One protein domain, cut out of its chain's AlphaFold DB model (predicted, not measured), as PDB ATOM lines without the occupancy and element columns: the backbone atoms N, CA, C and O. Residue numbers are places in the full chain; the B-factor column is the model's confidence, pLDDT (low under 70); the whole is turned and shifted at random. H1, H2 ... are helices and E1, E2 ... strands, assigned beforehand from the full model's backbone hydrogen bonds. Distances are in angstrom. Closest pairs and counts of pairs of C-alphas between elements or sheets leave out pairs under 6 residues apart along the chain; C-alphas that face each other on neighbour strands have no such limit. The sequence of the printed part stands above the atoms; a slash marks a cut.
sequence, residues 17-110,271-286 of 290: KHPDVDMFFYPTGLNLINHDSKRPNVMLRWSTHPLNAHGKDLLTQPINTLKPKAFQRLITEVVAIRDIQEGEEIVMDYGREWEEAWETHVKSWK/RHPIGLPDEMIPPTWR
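What this domain is: This is residues 17 to 110 and 271 to 286 of the 290 residues of the protein "Hypothetical protein" of Grammatophora oceanica (UniProt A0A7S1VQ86). You will find little regular structure here: loops make most of the domain, with a two-stranded antiparallel ribbon, E1 and E2, short helix H1 toward one end of the long axis and H2 at the other. Of 110 printed residues, 29 are in named elements, in the order E1, H1, E2, H2; the class is mixed. The whole is only just compact, close to loose, with a radius of gyration of the C-alphas of 15.6 A and spans of 43 by 36 by 21 A.

How they stand to each other: Look first at E1, residues 42 to 46, and E2, residues 76 to 80, antiparallel neighbours at 147 degrees; N 43 and O 79 are within hydrogen-bond range at 2.9 A. H1, residues 68 to 73, has 0 of 2 O i to N i+4 pairs within range, but 3 of 3 O i to N i+3. In H2, residues 96 to 108, every O i to N i+4 pair is within range; H2 is apart from E1 and H1.

Where its parts are: Find C-alpha 42 at (-28.445, -30.951, 47.581), where E1 begins. H2 runs 18.2 A to C-alpha 108 at (-5.058, -13.137, 42.512).

The domain as a whole: Residues 111 to 270 are cut out, leaving 14.8 A between C-alphas 110 and 271. Links E1 to H1 and E2 to H2 are long. No printed residue is under 70 in pLDDT.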
ATOM      1  N   LYS A  17     -12.308 -34.930  47.502       92.56
ATOM      2  CA  LYS A  17     -11.260 -35.290  48.456       92.56
ATOM      3  C   LYS A  17     -11.666 -34.889  49.868       92.56
ATOM      4  O   LYS A  17     -12.266 -33.843  50.076       92.56
ATOM      5  N   HIS A  18     -11.250 -35.697  50.836       93.56
ATOM      6  CA  HIS A  18     -11.204 -35.289  52.236       93.56
ATOM      7  C   HIS A  18      -9.750 -35.103  52.697       93.56
ATOM      8  O   HIS A  18      -8.912 -35.942  52.348       93.56
ATOM      9  N   PRO A  19      -9.418 -34.075  53.500       91.31
ATOM     10  CA  PRO A  19      -8.062 -33.866  54.021       91.31
ATOM     11  C   PRO A  19      -7.497 -35.074  54.778       91.31
ATOM     12  O   PRO A  19      -6.313 -35.385  54.670       91.31
ATOM     13  N   ASP A  20      -8.346 -35.800  55.503       92.50
ATOM     14  CA  ASP A  20      -7.939 -36.975  56.285       92.50
ATOM     15  C   ASP A  20      -7.791 -38.269  55.477       92.50
ATOM     16  O   ASP A  20      -7.467 -39.297  56.067       92.50
ATOM     17  N   VAL A  21      -8.018 -38.262  54.161       89.81
ATOM     18  CA  VAL A  21      -7.970 -39.478  53.337       89.81
ATOM     19  C   VAL A  21      -6.982 -39.307  52.186       89.81
ATOM     20  O   VAL A  21      -7.047 -38.349  51.418       89.81
ATOM     21  N   ASP A  22      -6.104 -40.294  52.008       85.62
ATOM     22  CA  ASP A  22      -5.139 -40.346  50.902       85.62
ATOM     23  C   ASP A  22      -5.768 -40.928  49.621       85.62
ATOM     24  O   ASP A  22      -5.232 -41.839  48.990       85.62
ATOM     25  N   MET A  23      -6.949 -40.430  49.244       85.31
ATOM     26  CA  MET A  23      -7.690 -40.881  48.064       85.31
ATOM     27  C   MET A  23      -8.491 -39.743  47.444       85.31
ATOM     28  O   MET A  23      -9.066 -38.906  48.138       85.31
ATOM     29  N   PHE A  24      -8.542 -39.760  46.116       88.56
ATOM     30  CA  PHE A  24      -9.431 -38.928  45.319       88.56
ATOM     31  C   PHE A  24     -10.570 -39.783  44.782       88.56
ATOM     32  O   PHE A  24     -10.345 -40.900  44.311       88.56
ATOM     33  N   PHE A  25     -11.776 -39.233  44.800       87.81
ATOM     34  CA  PHE A  25     -12.946 -39.856  44.203       87.81
ATOM     35  C   PHE A  25     -13.287 -39.094  42.929       87.81
ATOM     36  O   PHE A  25     -13.672 -37.929  42.976       87.81
ATOM     37  N   TYR A  26     -13.113 -39.752  41.786       86.94
ATOM     38  CA  TYR A  26     -13.517 -39.208  40.498       86.94
ATOM     39  C   TYR A  26     -14.949 -39.668  40.187       86.94
ATOM     40  O   TYR A  26     -15.158 -40.869  39.983       86.94
ATOM     41  N   PRO A  27     -15.941 -38.766  40.187       81.62
ATOM     42  CA  PRO A  27     -17.322 -39.122  39.922       81.62
ATOM     43  C   PRO A  27     -17.544 -39.384  38.429       81.62
ATOM     44  O   PRO A  27     -17.028 -38.687  37.555       81.62
ATOM     45  N   THR A  28     -18.401 -40.351  38.118       78.88
ATOM     46  CA  THR A  28     -18.958 -40.511  36.774       78.88
ATOM     47  C   THR A  28     -20.308 -39.796  36.721       78.88
ATOM     48  O   THR A  28     -21.304 -40.343  37.183       78.88
ATOM     49  N   GLY A  29     -20.347 -38.573  36.181       74.44
ATOM     50  CA  GLY A  29     -21.605 -37.877  35.864       74.44
ATOM     51  C   GLY A  29     -22.123 -36.826  36.861       74.44
ATOM     52  O   GLY A  29     -23.275 -36.434  36.732       74.44
ATOM     53  N   LEU A  30     -21.314 -36.333  37.812       79.81
ATOM     54  CA  LEU A  30     -21.723 -35.283  38.777       79.81
ATOM     55  C   LEU A  30     -21.105 -33.897  38.511       79.81
ATOM     56  O   LEU A  30     -21.206 -32.997  39.336       79.81
ATOM     57  N   ASN A  31     -20.468 -33.708  37.358       81.69
ATOM     58  CA  ASN A  31     -19.570 -32.572  37.114       81.69
ATOM     59  C   ASN A  31     -20.284 -31.265  36.719       81.69
ATOM     60  O   ASN A  31     -19.621 -30.339  36.270       81.69
ATOM     61  N   LEU A  32     -21.616 -31.204  36.825       88.94
ATOM     62  CA  LEU A  32     -22.432 -30.067  36.369       88.94
ATOM     63  C   LEU A  32     -23.236 -29.387  37.492       88.94
ATOM     64  O   LEU A  32     -23.954 -28.433  37.220       88.94
ATOM     65  N   ILE A  33     -23.156 -29.877  38.733       93.50
ATOM     66  CA  ILE A  33     -23.839 -29.258  39.881       93.50
ATOM     67  C   ILE A  33     -22.940 -28.163  40.433       93.50
ATOM     68  O   ILE A  33     -21.853 -28.488  40.896       93.50
ATOM     69  N   ASN A  34     -23.381 -26.907  40.424       95.12
ATOM     70  CA  ASN A  34     -22.574 -25.763  40.854       95.12
ATOM     71  C   ASN A  34     -22.440 -25.639  42.381       95.12
ATOM     72  O   ASN A  34     -23.158 -26.285  43.151       95.12
ATOM     73  N   HIS A  35     -21.506 -24.785  42.805       95.44
ATOM     74  CA  HIS A  35     -21.264 -24.461  44.206       95.44
ATOM     75  C   HIS A  35     -22.201 -23.355  44.738       95.44
ATOM     76  O   HIS A  35     -22.280 -22.288  44.134       95.44
ATOM     77  N   ASP A  36     -22.825 -23.563  45.903       97.12
ATOM     78  CA  ASP A  36     -23.357 -22.489  46.767       97.12
ATOM     79  C   ASP A  36     -23.294 -22.942  48.240       97.12
ATOM     80  O   ASP A  36     -24.077 -23.786  48.676       97.12
ATOM     81  N   SER A  37     -22.364 -22.382  49.023       95.75
ATOM     82  CA  SER A  37     -22.224 -22.668  50.463       95.75
ATOM     83  C   SER A  37     -23.300 -22.013  51.339       95.75
ATOM     84  O   SER A  37     -23.517 -22.422  52.479       95.75
ATOM     85  N   LYS A  38     -23.997 -20.984  50.843       97.12
ATOM     86  CA  LYS A  38     -24.991 -20.224  51.620       97.12
ATOM     87  C   LYS A  38     -26.381 -20.824  51.500       97.12
ATOM     88  O   LYS A  38     -27.169 -20.727  52.440       97.12
ATOM     89  N   ARG A  39     -26.711 -21.378  50.332       97.00
ATOM     90  CA  ARG A  39     -28.038 -21.931  50.029       97.00
ATOM     91  C   ARG A  39     -27.961 -23.259  49.261       97.00
ATOM     92  O   ARG A  39     -28.666 -23.396  48.258       97.00
ATOM     93  N   PRO A  40     -27.181 -24.252  49.727       97.69
ATOM     94  CA  PRO A  40     -27.186 -25.563  49.096       97.69
ATOM     95  C   PRO A  40     -28.597 -26.159  49.153       97.69
ATOM     96  O   PRO A  40     -29.343 -25.954  50.118       97.69
ATOM     97  N   ASN A  41     -28.985 -26.890  48.115       98.38
ATOM     98  CA  ASN A  41     -30.255 -27.621  48.086       98.38
ATOM     99  C   ASN A  41     -30.074 -29.122  47.871       98.38
ATOM    100  O   ASN A  41     -31.022 -29.887  48.069       98.38
ATOM    101  N   VAL A  42     -28.843 -29.550  47.599       97.44
ATOM    102  CA  VAL A  42     -28.445 -30.951  47.581       97.44
ATOM    103  C   VAL A  42     -27.169 -31.198  48.387       97.44
ATOM    104  O   VAL A  42     -26.378 -30.290  48.633       97.44
ATOM    105  N   MET A  43     -26.959 -32.454  48.780       95.50
ATOM    106  CA  MET A  43     -25.711 -32.943  49.369       95.50
ATOM    107  C   MET A  43     -25.301 -34.279  48.745       95.50
ATOM    108  O   MET A  43     -26.139 -35.008  48.204       95.50
ATOM    109  N   LEU A  44     -24.021 -34.626  48.874       94.19
ATOM    110  CA  LEU A  44     -23.506 -35.946  48.529       94.19
ATOM    111  C   LEU A  44     -23.648 -36.905  49.721       94.19
ATOM    112  O   LEU A  44     -23.433 -36.520  50.868       94.19
ATOM    113  N   ARG A  45     -23.964 -38.173  49.458       93.25
ATOM    114  CA  ARG A  45     -23.901 -39.252  50.458       93.25
ATOM    115  C   ARG A  45     -23.535 -40.591  49.829       93.25
ATOM    116  O   ARG A  45     -23.636 -40.758  48.616       93.25
ATOM    117  N   TRP A  46     -23.168 -41.578  50.643       93.81
ATOM    118  CA  TRP A  46     -23.084 -42.965  50.173       93.81
ATOM    119  C   TRP A  46     -24.464 -43.519  49.838       93.81
ATOM    120  O   TRP A  46     -25.443 -43.262  50.544       93.81
ATOM    121  N   SER A  47     -24.534 -44.309  48.769       92.69
ATOM    122  CA  SER A  47     -25.791 -44.864  48.301       92.69
ATOM    123  C   SER A  47     -26.420 -45.792  49.332       92.69
ATOM    124  O   SER A  47     -25.814 -46.747  49.822       92.69
ATOM    125  N   THR A  48     -27.686 -45.535  49.641       90.25
ATOM    126  CA  THR A  48     -28.477 -46.420  50.508       90.25
ATOM    127  C   THR A  48     -29.466 -47.267  49.718       90.25
ATOM    128  O   THR A  48     -29.967 -48.255  50.266       90.25
ATOM    129  N   HIS A  49     -29.682 -46.926  48.443       86.56
ATOM    130  CA  HIS A  49     -30.700 -47.507  47.584       86.56
ATOM    131  C   HIS A  49     -30.478 -49.013  47.350       86.56
ATOM    132  O   HIS A  49     -29.388 -49.418  46.944       86.56
ATOM    133  N   PRO A  50     -31.496 -49.868  47.561       83.38
ATOM    134  CA  PRO A  50     -31.336 -51.324  47.511       83.38
ATOM    135  C   PRO A  50     -31.043 -51.865  46.105       83.38
ATOM    136  O   PRO A  50     -30.473 -52.944  45.984       83.38
ATOM    137  N   LEU A  51     -31.416 -51.131  45.050       83.69
ATOM    138  CA  LEU A  51     -31.105 -51.519  43.664       83.69
ATOM    139  C   LEU A  51     -29.675 -51.161  43.247       83.69
ATOM    140  O   LEU A  51     -29.182 -51.682  42.250       83.69
ATOM    141  N   ASN A  52     -29.002 -50.291  43.998       80.44
ATOM    142  CA  ASN A  52     -27.613 -49.973  43.724       80.44
ATOM    143  C   ASN A  52     -26.763 -51.093  44.321       80.44
ATOM    144  O   ASN A  52     -26.888 -51.418  45.501       80.44
ATOM    145  N   ALA A  53     -25.858 -51.671  43.529       84.12
ATOM    146  CA  ALA A  53     -24.916 -52.698  43.984       84.12
ATOM    147  C   ALA A  53     -23.805 -52.119  44.893       84.12
ATOM    148  O   ALA A  53     -22.637 -52.520  44.808       84.12
ATOM    149  N   HIS A  54     -24.161 -51.153  45.747       89.06
ATOM    150  CA  HIS A  54     -23.243 -50.429  46.601       89.06
ATOM    151  C   HIS A  54     -22.609 -51.375  47.619       89.06
ATOM    152  O   HIS A  54     -23.291 -52.040  48.401       89.06
ATOM    153  N   GLY A  55     -21.280 -51.429  47.614       88.00
ATOM    154  CA  GLY A  55     -20.497 -52.204  48.565       88.00
ATOM    155  C   GLY A  55     -20.457 -51.544  49.936       88.00
ATOM    156  O   GLY A  55     -19.415 -51.033  50.328       88.00
ATOM    157  N   LYS A  56     -21.574 -51.569  50.672       88.69
ATOM    158  CA  LYS A  56     -21.660 -51.054  52.052       88.69
ATOM    159  C   LYS A  56     -20.595 -51.687  52.962       88.69
ATOM    160  O   LYS A  56     -20.038 -51.019  53.825       88.69
ATOM    161  N   ASP A  57     -20.264 -52.952  52.706       89.31
ATOM    162  CA  ASP A  57     -19.206 -53.721  53.371       89.31
ATOM    163  C   ASP A  57     -17.790 -53.155  53.160       89.31
ATOM    164  O   ASP A  57     -16.875 -53.437  53.934       89.31
ATOM    165  N   LEU A  58     -17.585 -52.357  52.113       90.88
ATOM    166  CA  LEU A  58     -16.293 -51.749  51.803       90.88
ATOM    167  C   LEU A  58     -16.008 -50.543  52.701       90.88
ATOM    168  O   LEU A  58     -14.848 -50.271  53.003       90.88
ATOM    169  N   LEU A  59     -17.054 -49.850  53.168       91.94
ATOM    170  CA  LEU A  59     -16.919 -48.695  54.059       91.94
ATOM    171  C   LEU A  59     -16.391 -49.098  55.443       91.94
ATOM    172  O   LEU A  59     -15.789 -48.286  56.129       91.94
ATOM    173  N   THR A  60     -16.558 -50.355  55.860       92.06
ATOM    174  CA  THR A  60     -16.050 -50.846  57.153       92.06
ATOM    175  C   THR A  60     -14.624 -51.389  57.082       92.06
ATOM    176  O   THR A  60     -14.048 -51.746  58.107       92.06
ATOM    177  N   GLN A  61     -14.047 -51.500  55.885       91.31
ATOM    178  CA  GLN A  61     -12.702 -52.035  55.685       91.31
ATOM    179  C   GLN A  61     -11.665 -50.904  55.683       91.31
ATOM    180  O   GLN A  61     -11.980 -49.788  55.261       91.31
ATOM    181  N   PRO A  62     -10.424 -51.149  56.136       90.25
ATOM    182  CA  PRO A  62      -9.326 -50.214  55.926       90.25
ATOM    183  C   PRO A  62      -9.083 -49.970  54.433       90.25
ATOM    184  O   PRO A  62      -9.102 -50.894  53.622       90.25
ATOM    185  N   ILE A  63      -8.812 -48.723  54.059       87.88
ATOM    186  CA  ILE A  63      -8.651 -48.339  52.650       87.88
ATOM    187  C   ILE A  63      -7.547 -49.133  51.928       87.88
ATOM    188  O   ILE A  63      -7.704 -49.522  50.773       87.88
ATOM    189  N   ASN A  64      -6.455 -49.447  52.627       86.75
ATOM    190  CA  ASN A  64      -5.304 -50.175  52.090       86.75
ATOM    191  C   ASN A  64      -5.561 -51.675  51.857       86.75
ATOM    192  O   ASN A  64      -4.727 -52.339  51.244       86.75
ATOM    193  N   THR A  65      -6.691 -52.218  52.322       88.25
ATOM    194  CA  THR A  65      -7.083 -53.609  52.050       88.25
ATOM    195  C   THR A  65      -8.000 -53.734  50.833       88.25
ATOM    196  O   THR A  65      -8.248 -54.845  50.362       88.25
ATOM    197  N   LEU A  66      -8.509 -52.615  50.306       86.31
ATOM    198  CA  LEU A  66      -9.429 -52.605  49.173       86.31
ATOM    199  C   LEU A  66      -8.685 -52.860  47.855       86.31
ATOM    200  O   LEU A  66      -7.709 -52.194  47.513       86.31
ATOM    201  N   LYS A  67      -9.168 -53.829  47.070       86.44
ATOM    202  CA  LYS A  67      -8.658 -54.078  45.711       86.44
ATOM    203  C   LYS A  67      -9.204 -53.018  44.743       86.44
ATOM    204  O   LYS A  67     -10.358 -52.633  44.900       86.44
ATOM    205  N   PRO A  68      -8.488 -52.656  43.660       81.12
ATOM    206  CA  PRO A  68      -8.953 -51.654  42.695       81.12
ATOM    207  C   PRO A  68     -10.383 -51.871  42.165       81.12
ATOM    208  O   PRO A  68     -11.166 -50.934  42.062       81.12
ATOM    209  N   LYS A  69     -10.767 -53.127  41.894       79.75
ATOM    210  CA  LYS A  69     -12.126 -53.474  41.434       79.75
ATOM    211  C   LYS A  69     -13.216 -53.233  42.487       79.75
ATOM    212  O   LYS A  69     -14.378 -53.106  42.123       79.75
ATOM    213  N   ALA A  70     -12.871 -53.172  43.773       81.44
ATOM    214  CA  ALA A  70     -13.829 -52.900  44.840       81.44
ATOM    215  C   ALA A  70     -14.343 -51.453  44.783       81.44
ATOM    216  O   ALA A  70     -15.520 -51.227  45.041       81.44
ATOM    217  N   PHE A  71     -13.511 -50.494  44.354       79.31
ATOM    218  CA  PHE A  71     -13.915 -49.088  44.241       79.31
ATOM    219  C   PHE A  71     -15.043 -48.865  43.224       79.31
ATOM    220  O   PHE A  71     -15.830 -47.946  43.397       79.31
ATOM    221  N   GLN A  72     -15.207 -49.752  42.233       82.56
ATOM    222  CA  GLN A  72     -16.328 -49.700  41.280       82.56
ATOM    223  C   GLN A  72     -17.697 -49.955  41.938       82.56
ATOM    224  O   GLN A  72     -18.729 -49.682  41.336       82.56
ATOM    225  N   ARG A  73     -17.717 -50.490  43.167       88.06
ATOM    226  CA  ARG A  73     -18.932 -50.702  43.969       88.06
ATOM    227  C   ARG A  73     -19.182 -49.569  44.970       88.06
ATOM    228  O   ARG A  73     -20.178 -49.609  45.693       88.06
ATOM    229  N   LEU A  74     -18.299 -48.574  45.066       89.69
ATOM    230  CA  LEU A  74     -18.576 -47.368  45.839       89.69
ATOM    231  C   LEU A  74     -19.459 -46.457  44.991       89.69
ATOM    232  O   LEU A  74     -19.065 -46.030  43.913       89.69
ATOM    233  N   ILE A  75     -20.672 -46.208  45.472       91.06
ATOM    234  CA  ILE A  75     -21.685 -45.447  44.750       91.06
ATOM    235  C   ILE A  75     -22.081 -44.304  45.667       91.06
ATOM    236  O   ILE A  75     -22.482 -44.541  46.808       91.06
ATOM    237  N   THR A  76     -21.948 -43.084  45.170       90.81
ATOM    238  CA  THR A  76     -22.455 -41.885  45.828       90.81
ATOM    239  C   THR A  76     -23.765 -41.452  45.181       90.81
ATOM    240  O   THR A  76     -24.029 -41.730  44.014       90.81
ATOM    241  N   GLU A  77     -24.606 -40.794  45.965       91.62
ATOM    242  CA  GLU A  77     -25.870 -40.207  45.536       91.62
ATOM    243  C   GLU A  77     -25.843 -38.717  45.840       91.62
ATOM    244  O   GLU A  77     -25.360 -38.309  46.900       91.62
ATOM    245  N   VAL A  78     -26.420 -37.930  44.939       93.81
ATOM    246  CA  VAL A  78     -26.828 -36.559  45.231       93.81
ATOM    247  C   VAL A  78     -28.266 -36.610  45.715       93.81
ATOM    248  O   VAL A  78     -29.122 -37.196  45.051       93.81
ATOM    249  N   VAL A  79     -28.531 -36.026  46.877       95.50
ATOM    250  CA  VAL A  79     -29.866 -36.016  47.477       95.50
ATOM    251  C   VAL A  79     -30.295 -34.614  47.845       95.50
ATOM    252  O   VAL A  79     -29.488 -33.827  48.331       95.50
ATOM    253  N   ALA A  80     -31.576 -34.324  47.632       97.88
ATOM    254  CA  ALA A  80     -32.183 -33.081  48.074       97.88
ATOM    255  C   ALA A  80     -32.185 -33.002  49.608       97.88
ATOM    256  O   ALA A  80     -32.490 -33.985  50.287       97.88
ATOM    257  N   ILE A  81     -31.841 -31.833  50.145       97.44
ATOM    258  CA  ILE A  81     -31.802 -31.573  51.601       97.44
ATOM    259  C   ILE A  81     -33.012 -30.767  52.082       97.44
ATOM    260  O   ILE A  81     -33.175 -30.507  53.271       97.44
ATOM    261  N   ARG A  82     -33.852 -30.371  51.127       97.75
ATOM    262  CA  ARG A  82     -35.136 -29.688  51.264       97.75
ATOM    263  C   ARG A  82     -35.918 -29.877  49.965       97.75
ATOM    264  O   ARG A  82     -35.356 -30.355  48.981       97.75
ATOM    265  N   ASP A  83     -37.171 -29.449  49.941       98.12
ATOM    266  CA  ASP A  83     -37.933 -29.391  48.696       98.12
ATOM    267  C   ASP A  83     -37.265 -28.420  47.704       98.12
ATOM    268  O   ASP A  83     -36.790 -27.341  48.085       98.12
ATOM    269  N   ILE A  84     -37.219 -28.829  46.435       98.38
ATOM    270  CA  ILE A  84     -36.648 -28.076  45.310       98.38
ATOM    271  C   ILE A  84     -37.792 -27.787  44.341       98.38
ATOM    272  O   ILE A  84     -38.511 -28.707  43.947       98.38
ATOM    273  N   GLN A  85     -37.993 -26.517  44.000       98.00
ATOM    274  CA  GLN A  85     -39.085 -26.110  43.114       98.00
ATOM    275  C   GLN A  85     -38.714 -26.295  41.637       98.00
ATOM    276  O   GLN A  85     -37.541 -26.336  41.269       98.00
ATOM    277  N   GLU A  86     -39.720 -26.383  40.767       97.81
ATOM    278  CA  GLU A  86     -39.492 -26.407  39.321       97.81
ATOM    279  C   GLU A  86     -38.748 -25.140  38.866       97.81
ATOM    280  O   GLU A  86     -39.082 -24.025  39.269       97.81
ATOM    281  N   GLY A  87     -37.716 -25.322  38.038       97.62
ATOM    282  CA  GLY A  87     -36.853 -24.239  37.561       97.62
ATOM    283  C   GLY A  87     -35.787 -23.770  38.559       97.62
ATOM    284  O   GLY A  87     -34.969 -22.925  38.202       97.62
ATOM    285  N   GLU A  88     -35.758 -24.306  39.781       98.00
ATOM    286  CA  GLU A  88     -34.693 -24.021  40.743       98.00
ATOM    287  C   GLU A  88     -33.383 -24.723  40.338       98.00
ATOM    288  O   GLU A  88     -33.370 -25.912  40.018       98.00
ATOM    289  N   GLU A  89     -32.267 -23.990  40.362       97.62
ATOM    290  CA  GLU A  89     -30.942 -24.557  40.092       97.62
ATOM    291  C   GLU A  89     -30.527 -25.530  41.201       97.62
ATOM    292  O   GLU A  89     -30.665 -25.236  42.388       97.62
ATOM    293  N   ILE A  90     -29.975 -26.683  40.822       97.62
ATOM    294  CA  ILE A  90     -29.400 -27.644  41.765       97.62
ATOM    295  C   ILE A  90     -27.990 -27.179  42.138       97.62
ATOM    296  O   ILE A  90     -27.108 -27.123  41.281       97.62
ATOM    297  N   VAL A  91     -27.772 -26.896  43.423       97.50
ATOM    298  CA  VAL A  91     -26.513 -26.366  43.960       97.50
ATOM    299  C   VAL A  91     -26.071 -27.121  45.212       97.50
ATOM    300  O   VAL A  91     -26.880 -27.503  46.065       97.50
ATOM    301  N   MET A  92     -24.762 -27.334  45.328       96.19
ATOM    302  CA  MET A  92     -24.130 -28.118  46.388       96.19
ATOM    303  C   MET A  92     -23.070 -27.292  47.117       96.19
ATOM    304  O   MET A  92     -22.344 -26.506  46.513       96.19
ATOM    305  N   ASP A  93     -22.914 -27.512  48.418       96.25
ATOM    306  CA  ASP A  93     -21.766 -26.973  49.141       96.25
ATOM    307  C   ASP A  93     -20.521 -27.818  48.823       96.25
ATOM    308  O   ASP A  93     -20.497 -29.026  49.051       96.25
ATOM    309  N   TYR A  94     -19.491 -27.187  48.259       95.44
ATOM    310  CA  TYR A  94     -18.223 -27.825  47.902       95.44
ATOM    311  C   TYR A  94     -17.234 -27.841  49.075       95.44
ATOM    312  O   TYR A  94     -16.140 -28.396  48.955       95.44
ATOM    313  N   GLY A  95     -17.606 -27.239  50.203       95.12
ATOM    314  CA  GLY A  95     -16.800 -27.143  51.403       95.12
ATOM    315  C   GLY A  95     -15.974 -25.861  51.471       95.12
ATOM    316  O   GLY A  95     -15.537 -25.287  50.472       95.12
ATOM    317  N   ARG A  96     -15.710 -25.445  52.709       95.00
ATOM    318  CA  ARG A  96     -15.013 -24.201  53.044       95.00
ATOM    319  C   ARG A  96     -13.622 -24.076  52.415       95.00
ATOM    320  O   ARG A  96     -13.271 -23.000  51.952       95.00
ATOM    321  N   GLU A  97     -12.839 -25.155  52.395       94.00
ATOM    322  CA  GLU A  97     -11.485 -25.129  51.820       94.00
ATOM    323  C   GLU A  97     -11.508 -24.799  50.322       94.00
ATOM    324  O   GLU A  97     -10.677 -24.028  49.844       94.00
ATOM    325  N   TRP A  98     -12.477 -25.357  49.587       94.94
ATOM    326  CA  TRP A  98     -12.651 -25.067  48.168       94.94
ATOM    327  C   TRP A  98     -13.054 -23.606  47.953       94.94
ATOM    328  O   TRP A  98     -12.452 -22.936  47.116       94.94
ATOM    329  N   GLU A  99     -14.010 -23.100  48.740       96.31
ATOM    330  CA  GLU A  99     -14.498 -21.715  48.639       96.31
ATOM    331  C   GLU A  99     -13.380 -20.703  48.927       96.31
ATOM    332  O   GLU A  99     -13.139 -19.787  48.142       96.31
ATOM    333  N   GLU A 100     -12.609 -20.906  50.001       96.56
ATOM    334  CA  GLU A 100     -11.464 -20.049  50.333       96.56
ATOM    335  C   GLU A 100     -10.388 -20.077  49.231       96.56
ATOM    336  O   GLU A 100      -9.815 -19.036  48.877       96.56
ATOM    337  N   ALA A 101     -10.122 -21.253  48.651       95.25
ATOM    338  CA  ALA A 101      -9.193 -21.396  47.536       95.25
ATOM    339  C   ALA A 101      -9.703 -20.682  46.276       95.25
ATOM    340  O   ALA A 101      -8.919 -20.009  45.600       95.25
ATOM    341  N   TRP A 102     -10.997 -20.799  45.968       95.44
ATOM    342  CA  TRP A 102     -11.631 -20.137  44.832       95.44
ATOM    343  C   TRP A 102     -11.603 -18.617  44.985       95.44
ATOM    344  O   TRP A 102     -11.126 -17.915  44.094       95.44
ATOM    345  N   GLU A 103     -12.004 -18.089  46.141       96.81
ATOM    346  CA  GLU A 103     -11.931 -16.654  46.412       96.81
ATOM    347  C   GLU A 103     -10.500 -16.116  46.288       96.81
ATOM    348  O   GLU A 103     -10.271 -15.044  45.718       96.81
ATOM    349  N   THR A 104      -9.523 -16.849  46.825       96.69
ATOM    350  CA  THR A 104      -8.102 -16.486  46.734       96.69
ATOM    351  C   THR A 104      -7.632 -16.488  45.284       96.69
ATOM    352  O   THR A 104      -6.915 -15.579  44.850       96.69
ATOM    353  N   HIS A 105      -8.059 -17.488  44.514       93.94
ATOM    354  CA  HIS A 105      -7.775 -17.584  43.094       93.94
ATOM    355  C   HIS A 105      -8.343 -16.389  42.332       93.94
ATOM    356  O   HIS A 105      -7.577 -15.681  41.693       93.94
ATOM    357  N   VAL A 106      -9.638 -16.096  42.466       95.06
ATOM    358  CA  VAL A 106     -10.294 -14.966  41.790       95.06
ATOM    359  C   VAL A 106      -9.613 -13.636  42.125       95.06
ATOM    360  O   VAL A 106      -9.356 -12.836  41.230       95.06
ATOM    361  N   LYS A 107      -9.248 -13.409  43.397       96.19
ATOM    362  CA  LYS A 107      -8.559 -12.180  43.836       96.19
ATOM    363  C   LYS A 107      -7.152 -12.028  43.243       96.19
ATOM    364  O   LYS A 107      -6.682 -10.903  43.074       96.19
ATOM    365  N   SER A 108      -6.458 -13.132  42.970       93.56
ATOM    366  CA  SER A 108      -5.058 -13.137  42.512       93.56
ATOM    367  C   SER A 108      -4.878 -13.481  41.032       93.56
ATOM    368  O   SER A 108      -3.766 -13.343  40.510       93.56
ATOM    369  N   TRP A 109      -5.942 -13.913  40.352       91.38
ATOM    370  CA  TRP A 109      -5.886 -14.364  38.972       91.38
ATOM    371  C   TRP A 109      -5.497 -13.221  38.037       91.38
ATOM    372  O   TRP A 109      -5.966 -12.088  38.142       91.38
ATOM    373  N   LYS A 110      -4.614 -13.543  37.094       86.75
ATOM    374  CA  LYS A 110      -4.199 -12.652  36.013       86.75
ATOM    375  C   LYS A 110      -4.228 -13.447  34.715       86.75
ATOM    376  O   LYS A 110      -3.730 -14.578  34.713       86.75
ATOM    377  N   ARG A 271      -7.353 -24.979  40.368       89.81
ATOM    378  CA  ARG A 271      -7.177 -26.420  40.610       89.81
ATOM    379  C   ARG A 271      -7.369 -26.724  42.085       89.81
ATOM    380  O   ARG A 271      -6.417 -26.619  42.853       89.81
ATOM    381  N   HIS A 272      -8.575 -27.126  42.468       92.06
ATOM    382  CA  HIS A 272      -8.865 -27.528  43.842       92.06
ATOM    383  C   HIS A 272      -9.904 -28.655  43.872       92.06
ATOM    384  O   HIS A 272     -10.932 -28.525  43.206       92.06
ATOM    385  N   PRO A 273      -9.665 -29.753  44.616       93.00
ATOM    386  CA  PRO A 273     -10.666 -30.797  44.777       93.00
ATOM    387  C   PRO A 273     -11.872 -30.267  45.553       93.00
ATOM    388  O   PRO A 273     -11.722 -29.433  46.449       93.00
ATOM    389  N   ILE A 274     -13.049 -30.792  45.232       93.69
ATOM    390  CA  ILE A 274     -14.277 -30.556  45.992       93.69
ATOM    391  C   ILE A 274     -14.157 -31.289  47.334       93.69
ATOM    392  O   ILE A 274     -13.708 -32.440  47.384       93.69
ATOM    393  N   GLY A 275     -14.534 -30.632  48.425       94.19
ATOM    394  CA  GLY A 275     -14.518 -31.219  49.758       94.19
ATOM    395  C   GLY A 275     -15.547 -32.339  49.892       94.19
ATOM    396  O   GLY A 275     -16.707 -32.182  49.520       94.19
ATOM    397  N   LEU A 276     -15.129 -33.481  50.438       93.81
ATOM    398  CA  LEU A 276     -16.074 -34.463  50.970       93.81
ATOM    399  C   LEU A 276     -16.524 -34.037  52.369       93.81
ATOM    400  O   LEU A 276     -15.672 -33.636  53.160       93.81
ATOM    401  N   PRO A 277     -17.813 -34.177  52.708       92.81
ATOM    402  CA  PRO A 277     -18.274 -34.004  54.078       92.81
ATOM    403  C   PRO A 277     -17.641 -35.022  55.038       92.81
ATOM    404  O   PRO A 277     -17.389 -36.176  54.667       92.81
ATOM    405  N   ASP A 278     -17.424 -34.613  56.287       93.06
ATOM    406  CA  ASP A 278     -16.812 -35.437  57.338       93.06
ATOM    407  C   ASP A 278     -17.589 -36.746  57.572       93.06
ATOM    408  O   ASP A 278     -17.005 -37.821  57.749       93.06
ATOM    409  N   GLU A 279     -18.917 -36.668  57.536       93.25
ATOM    410  CA  GLU A 279     -19.840 -37.785  57.731       93.25
ATOM    411  C   GLU A 279     -19.747 -38.851  56.634       93.25
ATOM    412  O   GLU A 279     -20.117 -40.007  56.858       93.25
ATOM    413  N   MET A 280     -19.231 -38.498  55.454       93.31
ATOM    414  CA  MET A 280     -19.002 -39.458  54.380       93.31
ATOM    415  C   MET A 280     -17.719 -40.256  54.582       93.31
ATOM    416  O   MET A 280     -17.536 -41.262  53.904       93.31
ATOM    417  N   ILE A 281     -16.811 -39.861  55.471       93.88
ATOM    418  CA  ILE A 281     -15.520 -40.536  55.590       93.88
ATOM    419  C   ILE A 281     -15.570 -41.626  56.654       93.88
ATOM    420  O   ILE A 281     -15.655 -41.315  57.847       93.88
ATOM    421  N   PRO A 282     -15.438 -42.913  56.267       93.50
ATOM    422  CA  PRO A 282     -15.384 -43.979  57.244       93.50
ATOM    423  C   PRO A 282     -14.185 -43.809  58.185       93.50
ATOM    424  O   PRO A 282     -13.079 -43.507  57.722       93.50
ATOM    425  N   PRO A 283     -14.346 -44.068  59.494       92.94
ATOM    426  CA  PRO A 283     -13.248 -43.949  60.453       92.94
ATOM    427  C   PRO A 283     -12.015 -44.785  60.086       92.94
ATOM    428  O   PRO A 283     -10.889 -44.383  60.355       92.94
ATOM    429  N   THR A 284     -12.211 -45.930  59.426       92.44
ATOM    430  CA  THR A 284     -11.137 -46.825  58.965       92.44
ATOM    431  C   THR A 284     -10.318 -46.264  57.803       92.44
ATOM    432  O   THR A 284      -9.266 -46.821  57.483       92.44
ATOM    433  N   TRP A 285     -10.797 -45.209  57.138       92.75
ATOM    434  CA  TRP A 285     -10.119 -44.563  56.011       92.75
ATOM    435  C   TRP A 285      -9.355 -43.312  56.428       92.75
ATOM    436  O   TRP A 285      -8.477 -42.874  55.685       92.75
ATOM    437  N   ARG A 286      -9.672 -42.743  57.599       92.88
ATOM    438  CA  ARG A 286      -8.962 -41.576  58.120       92.88
ATOM    439  C   ARG A 286      -7.516 -41.945  58.432       92.88
ATOM    440  O   ARG A 286      -7.229 -42.997  59.013       92.88
TER     441      ARG A 286